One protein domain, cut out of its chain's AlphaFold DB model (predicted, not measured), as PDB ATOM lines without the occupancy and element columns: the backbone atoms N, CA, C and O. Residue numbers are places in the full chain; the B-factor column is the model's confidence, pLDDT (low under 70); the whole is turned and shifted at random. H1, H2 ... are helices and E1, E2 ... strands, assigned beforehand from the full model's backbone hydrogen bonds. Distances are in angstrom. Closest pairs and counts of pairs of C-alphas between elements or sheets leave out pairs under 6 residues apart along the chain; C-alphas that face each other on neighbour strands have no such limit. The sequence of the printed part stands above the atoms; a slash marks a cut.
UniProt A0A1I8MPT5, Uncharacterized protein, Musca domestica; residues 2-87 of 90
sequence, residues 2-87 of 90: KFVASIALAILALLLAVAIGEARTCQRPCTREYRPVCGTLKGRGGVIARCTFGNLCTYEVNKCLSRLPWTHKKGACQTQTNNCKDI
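Overview. This is residues 2 to 87 of the 90 residues of an uncharacterized protein of Musca domestica (UniProt A0A1I8MPT5). A small antiparallel sheet, E2 E1 E3, with H2 over one face makes a head, from which residues 2 to 23, including H1, stick out as an arm. The 86 printed residues run H1, E1, E2, H2, E3, H3, class mixed. The whole is extended, radius of gyration of the C-alphas 19.6 A, spanning 65 by 34 by 20 A.

Along the chain. E1 is residues 37 to 43, E2 46 to 53, 20.2 A between end C-alphas, and E3 70 to 74. H2 is 56 to 66, H3 84 to 87, and H1 2 to 19, 26.0 A, from C-alpha 2 at (24.868, 8.176, -24.089) to C-alpha 19 at (37.742, 17.370, -3.431).

Arrangement. Within hydrogen-bond range are N 39 and O 51, 2.9 A, in the hairpin E1 and E2, and N 40 and O 71, 2.7 A, between antiparallel E1 and E3. H2 is on the strongly twisted sheet, two layers, height 9.2 A, over E1; E2, H2, E3 form a split strand-helix-strand unit, E1 between the strands, crossover right-handed. H3 only grazes the sheet. H1 and H2 have every O i to N i+4 pair within range; H3 is too short.

Size, cuts and confidence. The printed part has no cut. The H1 to E1 link is long, 17 residues. pLDDT is under 70 at residues 2 to 3 and 18 to 24.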
ATOM      1  N   LYS A   2      25.237   6.839 -24.611       63.69
ATOM      2  CA  LYS A   2      24.868   8.176 -24.089       63.69
ATOM      3  C   LYS A   2      24.625   8.203 -22.566       63.69
ATOM      4  O   LYS A   2      25.213   9.022 -21.878       63.69
ATOM      5  N   PHE A   3      23.864   7.240 -22.035       67.69
ATOM      6  CA  PHE A   3      23.594   7.127 -20.591       67.69
ATOM      7  C   PHE A   3      24.846   6.838 -19.747       67.69
ATOM      8  O   PHE A   3      24.993   7.381 -18.659       67.69
ATOM      9  N   VAL A   4      25.778   6.034 -20.269       79.50
ATOM     10  CA  VAL A   4      27.050   5.718 -19.593       79.50
ATOM     11  C   VAL A   4      27.937   6.963 -19.501       79.50
ATOM     12  O   VAL A   4      28.513   7.223 -18.450       79.50
ATOM     13  N   ALA A   5      27.989   7.774 -20.564       80.69
ATOM     14  CA  ALA A   5      28.721   9.038 -20.563       80.69
ATOM     15  C   ALA A   5      28.126  10.051 -19.567       80.69
ATOM     16  O   ALA A   5      28.870  10.700 -18.838       80.69
ATOM     17  N   SER A   6      26.794  10.145 -19.476       82.38
ATOM     18  CA  SER A   6      26.119  11.022 -18.507       82.38
ATOM     19  C   SER A   6      26.380  10.613 -17.055       82.38
ATOM     20  O   SER A   6      26.656  11.472 -16.221       82.38
ATOM     21  N   ILE A   7      26.346   9.310 -16.753       87.81
ATOM     22  CA  ILE A   7      26.652   8.791 -15.411       87.81
ATOM     23  C   ILE A   7      28.125   9.043 -15.064       87.81
ATOM     24  O   ILE A   7      28.422   9.511 -13.968       87.81
ATOM     25  N   ALA A   8      29.046   8.804 -16.002       88.00
ATOM     26  CA  ALA A   8      30.470   9.061 -15.795       88.00
ATOM     27  C   ALA A   8      30.760  10.545 -15.505       88.00
ATOM     28  O   ALA A   8      31.536  10.853 -14.604       88.00
ATOM     29  N   LEU A   9      30.098  11.467 -16.213       88.69
ATOM     30  CA  LEU A   9      30.216  12.909 -15.973       88.69
ATOM     31  C   LEU A   9      29.653  13.321 -14.609       88.69
ATOM     32  O   LEU A   9      30.271  14.129 -13.920       88.69
ATOM     33  N   ALA A  10      28.520  12.750 -14.191       89.75
ATOM     34  CA  ALA A  10      27.933  13.023 -12.880       89.75
ATOM     35  C   ALA A  10      28.823  12.513 -11.733       89.75
ATOM     36  O   ALA A  10      29.030  13.224 -10.752       89.75
ATOM     37  N   ILE A  11      29.404  11.316 -11.876       89.69
ATOM     38  CA  ILE A  11      30.361  10.760 -10.910       89.69
ATOM     39  C   ILE A  11      31.627  11.618 -10.859       89.69
ATOM     40  O   ILE A  11      32.095  11.942  -9.773       89.69
ATOM     41  N   LEU A  12      32.162  12.037 -12.009       88.56
ATOM     42  CA  LEU A  12      33.330  12.915 -12.063       88.56
ATOM     43  C   LEU A  12      33.049  14.269 -11.397       88.56
ATOM     44  O   LEU A  12      33.865  14.740 -10.610       88.56
ATOM     45  N   ALA A  13      31.883  14.868 -11.651       86.38
ATOM     46  CA  ALA A  13      31.463  16.108 -11.001       86.38
ATOM     47  C   ALA A  13      31.313  15.942  -9.479       86.38
ATOM     48  O   ALA A  13      31.739  16.815  -8.725       86.38
ATOM     49  N   LEU A  14      30.774  14.809  -9.017       83.69
ATOM     50  CA  LEU A  14      30.655  14.501  -7.591       83.69
ATOM     51  C   LEU A  14      32.029  14.289  -6.934       83.69
ATOM     52  O   LEU A  14      32.278  14.816  -5.855       83.69
ATOM     53  N   LEU A  15      32.947  13.578  -7.597       80.56
ATOM     54  CA  LEU A  15      34.324  13.397  -7.128       80.56
ATOM     55  C   LEU A  15      35.072  14.736  -7.035       80.56
ATOM     56  O   LEU A  15      35.769  14.986  -6.052       80.56
ATOM     57  N   LEU A  16      34.882  15.624  -8.016       78.31
ATOM     58  CA  LEU A  16      35.423  16.984  -7.982       78.31
ATOM     59  C   LEU A  16      34.815  17.807  -6.839       78.31
ATOM     60  O   LEU A  16      35.548  18.517  -6.156       78.31
ATOM     61  N   ALA A  17      33.507  17.675  -6.588       73.25
ATOM     62  CA  ALA A  17      32.811  18.359  -5.498       73.25
ATOM     63  C   ALA A  17      33.283  17.903  -4.103       73.25
ATOM     64  O   ALA A  17      33.414  18.720  -3.192       73.25
ATOM     65  N   VAL A  18      33.597  16.617  -3.932       68.31
ATOM     66  CA  VAL A  18      34.176  16.093  -2.684       68.31
ATOM     67  C   VAL A  18      35.602  16.618  -2.467       68.31
ATOM     68  O   VAL A  18      35.980  16.905  -1.333       68.31
ATOM     69  N   ALA A  19      36.381  16.835  -3.533       63.69
ATOM     70  CA  ALA A  19      37.742  17.370  -3.431       63.69
ATOM     71  C   ALA A  19      37.809  18.847  -2.979       63.69
ATOM     72  O   ALA A  19      38.819  19.272  -2.418       63.69
ATOM     73  N   ILE A  20      36.749  19.633  -3.196       60.84
ATOM     74  CA  ILE A  20      36.682  21.066  -2.838       60.84
ATOM     75  C   ILE A  20      36.083  21.335  -1.441       60.84
ATOM     76  O   ILE A  20      36.071  22.478  -0.986       60.84
ATOM     77  N   GLY A  21      35.606  20.302  -0.740       58.19
ATOM     78  CA  GLY A  21      34.673  20.413   0.390       58.19
ATOM     79  C   GLY A  21      35.239  20.464   1.819       58.19
ATOM     80  O   GLY A  21      34.520  20.095   2.741       58.19
ATOM     81  N   GLU A  22      36.471  20.922   2.058       55.47
ATOM     82  CA  GLU A  22      36.977  21.170   3.428       55.47
ATOM     83  C   GLU A  22      37.645  22.548   3.567       55.47
ATOM     84  O   GLU A  22      38.802  22.696   3.965       55.47
ATOM     85  N   ALA A  23      36.895  23.613   3.285       57.59
ATOM     86  CA  ALA A  23      37.246  24.955   3.749       57.59
ATOM     87  C   ALA A  23      36.844  25.117   5.228       57.59
ATOM     88  O   ALA A  23      35.931  25.866   5.567       57.59
ATOM     89  N   ARG A  24      37.493  24.372   6.135       59.75
ATOM     90  CA  ARG A  24      37.312  24.585   7.579       59.75
ATOM     91  C   ARG A  24      37.960  25.911   7.983       59.75
ATOM     92  O   ARG A  24      39.100  26.204   7.627       59.75
ATOM     93  N   THR A  25      37.203  26.710   8.724       78.88
ATOM     94  CA  THR A  25      37.522  28.037   9.260       78.88
ATOM     95  C   THR A  25      38.730  27.995  10.205       78.88
ATOM     96  O   THR A  25      38.595  27.921  11.421       78.88
ATOM     97  N   CYS A  26      39.946  28.034   9.649       88.25
ATOM     98  CA  CYS A  26      41.186  28.089  10.437       88.25
ATOM     99  C   CYS A  26      41.310  29.370  11.272       88.25
ATOM    100  O   CYS A  26      41.951  29.368  12.323       88.25
ATOM    101  N   GLN A  27      40.732  30.472  10.789       89.19
ATOM    102  CA  GLN A  27      40.746  31.746  11.493       89.19
ATOM    103  C   GLN A  27      39.769  31.704  12.664       89.19
ATOM    104  O   GLN A  27      38.571  31.490  12.489       89.19
ATOM    105  N   ARG A  28      40.295  31.940  13.863       90.75
ATOM    106  CA  ARG A  28      39.516  32.124  15.086       90.75
ATOM    107  C   ARG A  28      40.190  33.183  15.955       90.75
ATOM    108  O   ARG A  28      41.419  33.272  15.932       90.75
ATOM    109  N   PRO A  29      39.424  33.971  16.726       93.38
ATOM    110  CA  PRO A  29      40.012  34.921  17.653       93.38
ATOM    111  C   PRO A  29      40.801  34.178  18.734       93.38
ATOM    112  O   PRO A  29      40.327  33.195  19.306       93.38
ATOM    113  N   CYS A  30      42.001  34.672  19.018       95.69
ATOM    114  CA  CYS A  30      42.806  34.242  20.149       95.69
ATOM    115  C   CYS A  30      42.882  35.377  21.165       95.69
ATOM    116  O   CYS A  30      43.031  36.549  20.812       95.69
ATOM    117  N   THR A  31      42.799  35.022  22.436       96.12
ATOM    118  CA  THR A  31      43.081  35.927  23.544       96.12
ATOM    119  C   THR A  31      44.567  36.342  23.524       96.12
ATOM    120  O   THR A  31      45.411  35.689  22.899       96.12
ATOM    121  N   ARG A  32      44.893  37.494  24.135       95.50
ATOM    122  CA  ARG A  32      46.248  38.090  24.129       95.50
ATOM    123  C   ARG A  32      47.121  37.647  25.312       95.50
ATOM    124  O   ARG A  32      48.143  38.269  25.587       95.50
ATOM    125  N   GLU A  33      46.734  36.599  26.036       97.81
ATOM    126  CA  GLU A  33      47.539  36.039  27.116       97.81
ATOM    127  C   GLU A  33      48.849  35.475  26.575       97.81
ATOM    128  O   GLU A  33      48.881  34.729  25.590       97.81
ATOM    129  N   TYR A  34      49.934  35.810  27.264       97.75
ATOM    130  CA  TYR A  34      51.254  35.313  26.937       97.75
ATOM    131  C   TYR A  34      51.519  34.004  27.686       97.75
ATOM    132  O   TYR A  34      51.852  33.986  28.870       97.75
ATOM    133  N   ARG A  35      51.333  32.885  26.983       98.25
ATOM    134  CA  ARG A  35      51.614  31.516  27.440       98.25
ATOM    135  C   ARG A  35      52.379  30.788  26.333       98.25
ATOM    136  O   ARG A  35      51.790  29.962  25.632       98.25
ATOM    137  N   PRO A  36      53.661  31.128  26.125       98.25
ATOM    138  CA  PRO A  36      54.337  30.864  24.868       98.25
ATOM    139  C   PRO A  36      54.483  29.374  24.571       98.25
ATOM    140  O   PRO A  36      54.654  28.546  25.471       98.25
ATOM    141  N   VAL A  37      54.474  29.055  23.279       98.44
ATOM    142  CA  VAL A  37      54.810  27.724  22.765       98.44
ATOM    143  C   VAL A  37      55.857  27.840  21.664       98.44
ATOM    144  O   VAL A  37      55.834  28.771  20.858       98.44
ATOM    145  N   CYS A  38      56.778  26.884  21.618       98.50
ATOM    146  CA  CYS A  38      57.817  26.823  20.605       98.50
ATOM    147  C   CYS A  38      57.358  25.900  19.483       98.50
ATOM    148  O   CYS A  38      57.362  24.677  19.646       98.50
ATOM    149  N   GLY A  39      56.961  26.482  18.353       98.06
ATOM    150  CA  GLY A  39      56.598  25.746  17.150       98.06
ATOM    151  C   GLY A  39      57.835  25.384  16.333       98.06
ATOM    152  O   GLY A  39      58.737  26.196  16.155       98.06
ATOM    153  N   THR A  40      57.885  24.154  15.833       98.25
ATOM    154  CA  THR A  40      58.922  23.634  14.939       98.25
ATOM    155  C   THR A  40      58.273  23.161  13.646       98.25
ATOM    156  O   THR A  40      57.469  22.225  13.667       98.25
ATOM    157  N   LEU A  41      58.649  23.789  12.535       97.56
ATOM    158  CA  LEU A  41      58.278  23.375  11.189       97.56
ATOM    159  C   LEU A  41      59.297  22.362  10.672       97.56
ATOM    160  O   LEU A  41      60.497  22.645  10.648       97.56
ATOM    161  N   LYS A  42      58.819  21.194  10.244       96.50
ATOM    162  CA  LYS A  42      59.655  20.157   9.634       96.50
ATOM    163  C   LYS A  42      59.481  20.132   8.116       96.50
ATOM    164  O   LYS A  42      58.404  20.393   7.597       96.50
ATOM    165  N   GLY A  43      60.543  19.786   7.407       93.12
ATOM    166  CA  GLY A  43      60.541  19.464   5.985       93.12
ATOM    167  C   GLY A  43      61.222  18.127   5.735       93.12
ATOM    168  O   GLY A  43      61.665  17.462   6.672       93.12
ATOM    169  N   ARG A  44      61.366  17.753   4.461       90.00
ATOM    170  CA  ARG A  44      62.087  16.526   4.075       90.00
ATOM    171  C   ARG A  44      63.538  16.499   4.581       90.00
ATOM    172  O   ARG A  44      64.031  15.430   4.905       90.00
ATOM    173  N   GLY A  45      64.190  17.660   4.685       91.44
ATOM    174  CA  GLY A  45      65.582  17.804   5.136       91.44
ATOM    175  C   GLY A  45      65.769  18.128   6.624       91.44
ATOM    176  O   GLY A  45      66.861  18.524   7.012       91.44
ATOM    177  N   GLY A  46      64.727  18.017   7.457       93.12
ATOM    178  CA  GLY A  46      64.812  18.315   8.891       93.12
ATOM    179  C   GLY A  46      64.050  19.574   9.305       93.12
ATOM    180  O   GLY A  46      62.948  19.830   8.825       93.12
ATOM    181  N   VAL A  47      64.586  20.326  10.267       94.62
ATOM    182  CA  VAL A  47      63.927  21.526  10.807       94.62
ATOM    183  C   VAL A  47      64.093  22.692   9.835       94.62
ATOM    184  O   VAL A  47      65.213  23.104   9.562       94.62
ATOM    185  N   ILE A  48      62.974  23.237   9.353       95.62
ATOM    186  CA  ILE A  48      62.946  24.440   8.508       95.62
ATOM    187  C   ILE A  48      62.916  25.693   9.383       95.62
ATOM    188  O   ILE A  48      63.650  26.644   9.133       95.62
ATOM    189  N   ALA A  49      62.056  25.704  10.406       96.88
ATOM    190  CA  ALA A  49      61.870  26.879  11.249       96.88
ATOM    191  C   ALA A  49      61.555  26.525  12.705       96.88
ATOM    192  O   ALA A  49      60.887  25.525  12.986       96.88
ATOM    193  N   ARG A  50      61.995  27.384  13.628       97.88
ATOM    194  CA  ARG A  50      61.613  27.399  15.044       97.88
ATOM    195  C   ARG A  50      61.108  28.790  15.404       97.88
ATOM    196  O   ARG A  50      61.886  29.738  15.388       97.88
ATOM    197  N   CYS A  51      59.826  28.906  15.736       98.12
ATOM    198  CA  CYS A  51      59.188  30.189  16.028       98.12
ATOM    199  C   CYS A  51      58.396  30.119  17.332       98.12
ATOM    200  O   CYS A  51      57.692  29.140  17.587       98.12
ATOM    201  N   THR A  52      58.518  31.156  18.166       98.06
ATOM    202  CA  THR A  52      57.693  31.284  19.375       98.06
ATOM    203  C   THR A  52      56.352  31.884  18.997       98.06
ATOM    204  O   THR A  52      56.296  32.927  18.351       98.06
ATOM    205  N   PHE A  53      55.288  31.244  19.456       97.75
ATOM    206  CA  PHE A  53      53.924  31.744  19.377       97.75
ATOM    207  C   PHE A  53      53.518  32.278  20.747       97.75
ATOM    208  O   PHE A  53      53.941  31.727  21.766       97.75
ATOM    209  N   GLY A  54      52.700  33.333  20.780       97.44
ATOM    210  CA  GLY A  54      52.282  33.970  22.035       97.44
ATOM    211  C   GLY A  54      51.485  33.031  22.940       97.44
ATOM    212  O   GLY A  54      51.610  33.093  24.161       97.44
ATOM    213  N   ASN A  55      50.724  32.115  22.338       97.69
ATOM    214  CA  ASN A  55      49.990  31.058  23.026       97.69
ATOM    215  C   ASN A  55      49.669  29.884  22.089       97.69
ATOM    216  O   ASN A  55      49.919  29.930  20.884       97.69
ATOM    217  N   LEU A  56      49.084  28.820  22.646       97.94
ATOM    218  CA  LEU A  56      48.683  27.643  21.873       97.94
ATOM    219  C   LEU A  56      47.633  27.974  20.799       97.94
ATOM    220  O   LEU A  56      47.657  27.382  19.725       97.94
ATOM    221  N   CYS A  57      46.734  28.932  21.050       97.50
ATOM    222  CA  CYS A  57      45.699  29.302  20.086       97.50
ATOM    223  C   CYS A  57      46.307  29.841  18.784       97.50
ATOM    224  O   CYS A  57      45.992  29.323  17.711       97.50
ATOM    225  N   THR A  58      47.223  30.812  18.886       97.38
ATOM    226  CA  THR A  58      47.927  31.402  17.729       97.38
ATOM    227  C   THR A  58      48.762  30.370  16.963       97.38
ATOM    228  O   THR A  58      48.785  30.379  15.733       97.38
ATOM    229  N   TYR A  59      49.378  29.413  17.668       97.75
ATOM    230  CA  TYR A  59      50.058  28.277  17.040       97.75
ATOM    231  C   TYR A  59      49.106  27.399  16.211       97.75
ATOM    232  O   TYR A  59      49.426  27.058  15.070       97.75
ATOM    233  N   GLU A  60      47.944  27.033  16.756       96.44
ATOM    234  CA  GLU A  60      46.986  26.168  16.054       96.44
ATOM    235  C   GLU A  60      46.375  26.863  14.829       96.44
ATOM    236  O   GLU A  60      46.201  26.227  13.789       96.44
ATOM    237  N   VAL A  61      46.123  28.176  14.911       96.25
ATOM    238  CA  VAL A  61      45.698  28.984  13.752       96.25
ATOM    239  C   VAL A  61      46.751  28.912  12.646       96.25
ATOM    240  O   VAL A  61      46.428  28.545  11.518       96.25
ATOM    241  N   ASN A  62      48.026  29.148  12.971       96.62
ATOM    242  CA  ASN A  62      49.120  29.030  12.008       96.62
ATOM    243  C   ASN A  62      49.237  27.627  11.399       96.62
ATOM    244  O   ASN A  62      49.407  27.481  10.185       96.62
ATOM    245  N   LYS A  63      49.160  26.581  12.229       96.12
ATOM    246  CA  LYS A  63      49.239  25.190  11.768       96.12
ATOM    247  C   LYS A  63      48.114  24.877  10.781       96.12
ATOM    248  O   LYS A  63      48.371  24.273   9.742       96.12
ATOM    249  N   CYS A  64      46.899  25.338  11.075       94.62
ATOM    250  CA  CYS A  64      45.748  25.173  10.197       94.62
ATOM    251  C   CYS A  64      45.912  25.958   8.884       94.62
ATOM    252  O   CYS A  64      45.784  25.380   7.806       94.62
ATOM    253  N   LEU A  65      46.266  27.248   8.960       93.44
ATOM    254  CA  LEU A  65      46.411  28.128   7.792       93.44
ATOM    255  C   LEU A  65      47.528  27.682   6.846       93.44
ATOM    256  O   LEU A  65      47.359  27.704   5.632       93.44
ATOM    257  N   SER A  66      48.676  27.287   7.396       93.50
ATOM    258  CA  SER A  66      49.829  26.886   6.586       93.50
ATOM    259  C   SER A  66      49.662  25.505   5.955       93.50
ATOM    260  O   SER A  66      50.286  25.241   4.933       93.50
ATOM    261  N   ARG A  67      48.849  24.616   6.551       92.38
ATOM    262  CA  ARG A  67      48.754  23.192   6.172       92.38
ATOM    263  C   ARG A  67      50.123  22.494   6.139       92.38
ATOM    264  O   ARG A  67      50.332  21.533   5.404       92.38
ATOM    265  N   LEU A  68      51.065  22.990   6.942       93.56
ATOM    266  CA  LEU A  68      52.427  22.477   7.046       93.56
ATOM    267  C   LEU A  68      52.607  21.634   8.321       93.56
ATOM    268  O   LEU A  68      51.875  21.826   9.298       93.56
ATOM    269  N   PRO A  69      53.594  20.716   8.359       95.62
ATOM    270  CA  PRO A  69      53.809  19.812   9.489       95.62
ATOM    271  C   PRO A  69      54.501  20.527  10.663       95.62
ATOM    272  O   PRO A  69      55.680  20.320  10.966       95.62
ATOM    273  N   TRP A  70      53.737  21.378  11.340       97.56
ATOM    274  CA  TRP A  70      54.137  22.018  12.584       97.56
ATOM    275  C   TRP A  70      53.958  21.074  13.776       97.56
ATOM    276  O   TRP A  70      52.947  20.379  13.923       97.56
ATOM    277  N   THR A  71      54.949  21.099  14.660       97.94
ATOM    278  CA  THR A  71      54.923  20.477  15.992       97.94
ATOM    279  C   THR A  71      55.221  21.542  17.042       97.94
ATOM    280  O   THR A  71      55.838  22.548  16.703       97.94
ATOM    281  N   HIS A  72      54.817  21.360  18.302       98.00
ATOM    282  CA  HIS A  72      55.112  22.337  19.355       98.00
ATOM    283  C   HIS A  72      55.609  21.699  20.650       98.00
ATOM    284  O   HIS A  72      55.405  20.513  20.906       98.00
ATOM    285  N   LYS A  73      56.245  22.528  21.481       98.00
ATOM    286  CA  LYS A  73      56.532  22.263  22.896       98.00
ATOM    287  C   LYS A  73      56.103  23.466  23.738       98.00
ATOM    288  O   LYS A  73      56.044  24.584  23.225       98.00
ATOM    289  N   LYS A  74      55.803  23.239  25.022       98.06
ATOM    290  CA  LYS A  74      55.516  24.319  25.983       98.06
ATOM    291  C   LYS A  74      56.741  25.227  26.154       98.06
ATOM    292  O   LYS A  74      57.867  24.733  26.135       98.06
ATOM    293  N   GLY A  75      56.500  26.518  26.374       98.19
ATOM    294  CA  GLY A  75      57.542  27.529  26.556       98.19
ATOM    295  C   GLY A  75      58.009  28.152  25.242       98.19
ATOM    296  O   GLY A  75      57.733  27.645  24.158       98.19
ATOM    297  N   ALA A  76      58.722  29.274  25.338       98.00
ATOM    298  CA  ALA A  76      59.329  29.928  24.183       98.00
ATOM    299  C   ALA A  76      60.463  29.081  23.576       98.00
ATOM    300  O   ALA A  76      61.050  28.220  24.234       98.00
ATOM    301  N   CYS A  77      60.790  29.322  22.308       97.31
ATOM    302  CA  CYS A  77      61.963  28.713  21.698       97.31
ATOM    303  C   CYS A  77      63.250  29.286  22.304       97.31
ATOM    304  O   CYS A  77      63.407  30.500  22.367       97.31
ATOM    305  N   GLN A  78      64.185  28.409  22.684       95.81
ATOM    306  CA  GLN A  78      65.537  28.805  23.107       95.81
ATOM    307  C   GLN A  78      66.333  29.427  21.954       95.81
ATOM    308  O   GLN A  78      67.062  30.391  22.142       95.81
ATOM    309  N   THR A  79      66.159  28.879  20.751       95.19
ATOM    310  CA  THR A  79      66.714  29.392  19.499       95.19
ATOM    311  C   THR A  79      65.586  29.586  18.496       95.19
ATOM    312  O   THR A  79      64.748  28.693  18.309       95.19
ATOM    313  N   GLN A  80      65.548  30.764  17.878       96.12
ATOM    314  CA  GLN A  80      64.553  31.125  16.877       96.12
ATOM    315  C   GLN A  80      65.186  31.228  15.500       96.12
ATOM    316  O   GLN A  80      66.317  31.683  15.350       96.12
ATOM    317  N   THR A  81      64.433  30.811  14.491       96.75
ATOM    318  CA  THR A  81      64.777  31.100  13.104       96.75
ATOM    319  C   THR A  81      64.607  32.595  12.863       96.75
ATOM    320  O   THR A  81      63.618  33.193  13.296       96.75
ATOM    321  N   ASN A  82      65.565  33.203  12.167       94.00
ATOM    322  CA  ASN A  82      65.436  34.590  11.736       94.00
ATOM    323  C   ASN A  82      64.164  34.743  10.885       94.00
ATOM    324  O   ASN A  82      63.777  33.823  10.168       94.00
ATOM    325  N   ASN A  83      63.511  35.901  10.965       92.94
ATOM    326  CA  ASN A  83      62.346  36.232  10.137       92.94
ATOM    327  C   ASN A  83      61.103  35.350  10.368       92.94
ATOM    328  O   ASN A  83      60.307  35.121   9.463       92.94
ATOM    329  N   CYS A  84      60.855  34.907  11.607       95.06
ATOM    330  CA  CYS A  84      59.617  34.192  11.950       95.06
ATOM    331  C   CYS A  84      58.323  34.930  11.557       95.06
ATOM    332  O   CYS A  84      57.309  34.277  11.324       95.06
ATOM    333  N   LYS A  85      58.354  36.265  11.446       93.00
ATOM    334  CA  LYS A  85      57.214  37.076  10.984       93.00
ATOM    335  C   LYS A  85      56.815  36.782   9.535       93.00
ATOM    336  O   LYS A  85      55.639  36.890   9.220       93.00
ATOM    337  N   ASP A  86      57.764  36.357   8.704       94.19
ATOM    338  CA  ASP A  86      57.529  36.053   7.289       94.19
ATOM    339  C   ASP A  86      57.122  34.582   7.081       94.19
ATOM    340  O   ASP A  86      56.550  34.213   6.057       94.19
ATOM    341  N   ILE A  87      57.407  33.727   8.070       93.62
ATOM    342  CA  ILE A  87      57.142  32.282   8.037       93.62
ATOM    343  C   ILE A  87      55.764  31.957   8.636       93.62
ATOM    344  O   ILE A  87      55.054  31.080   8.138       93.62
TER     345      ILE A  87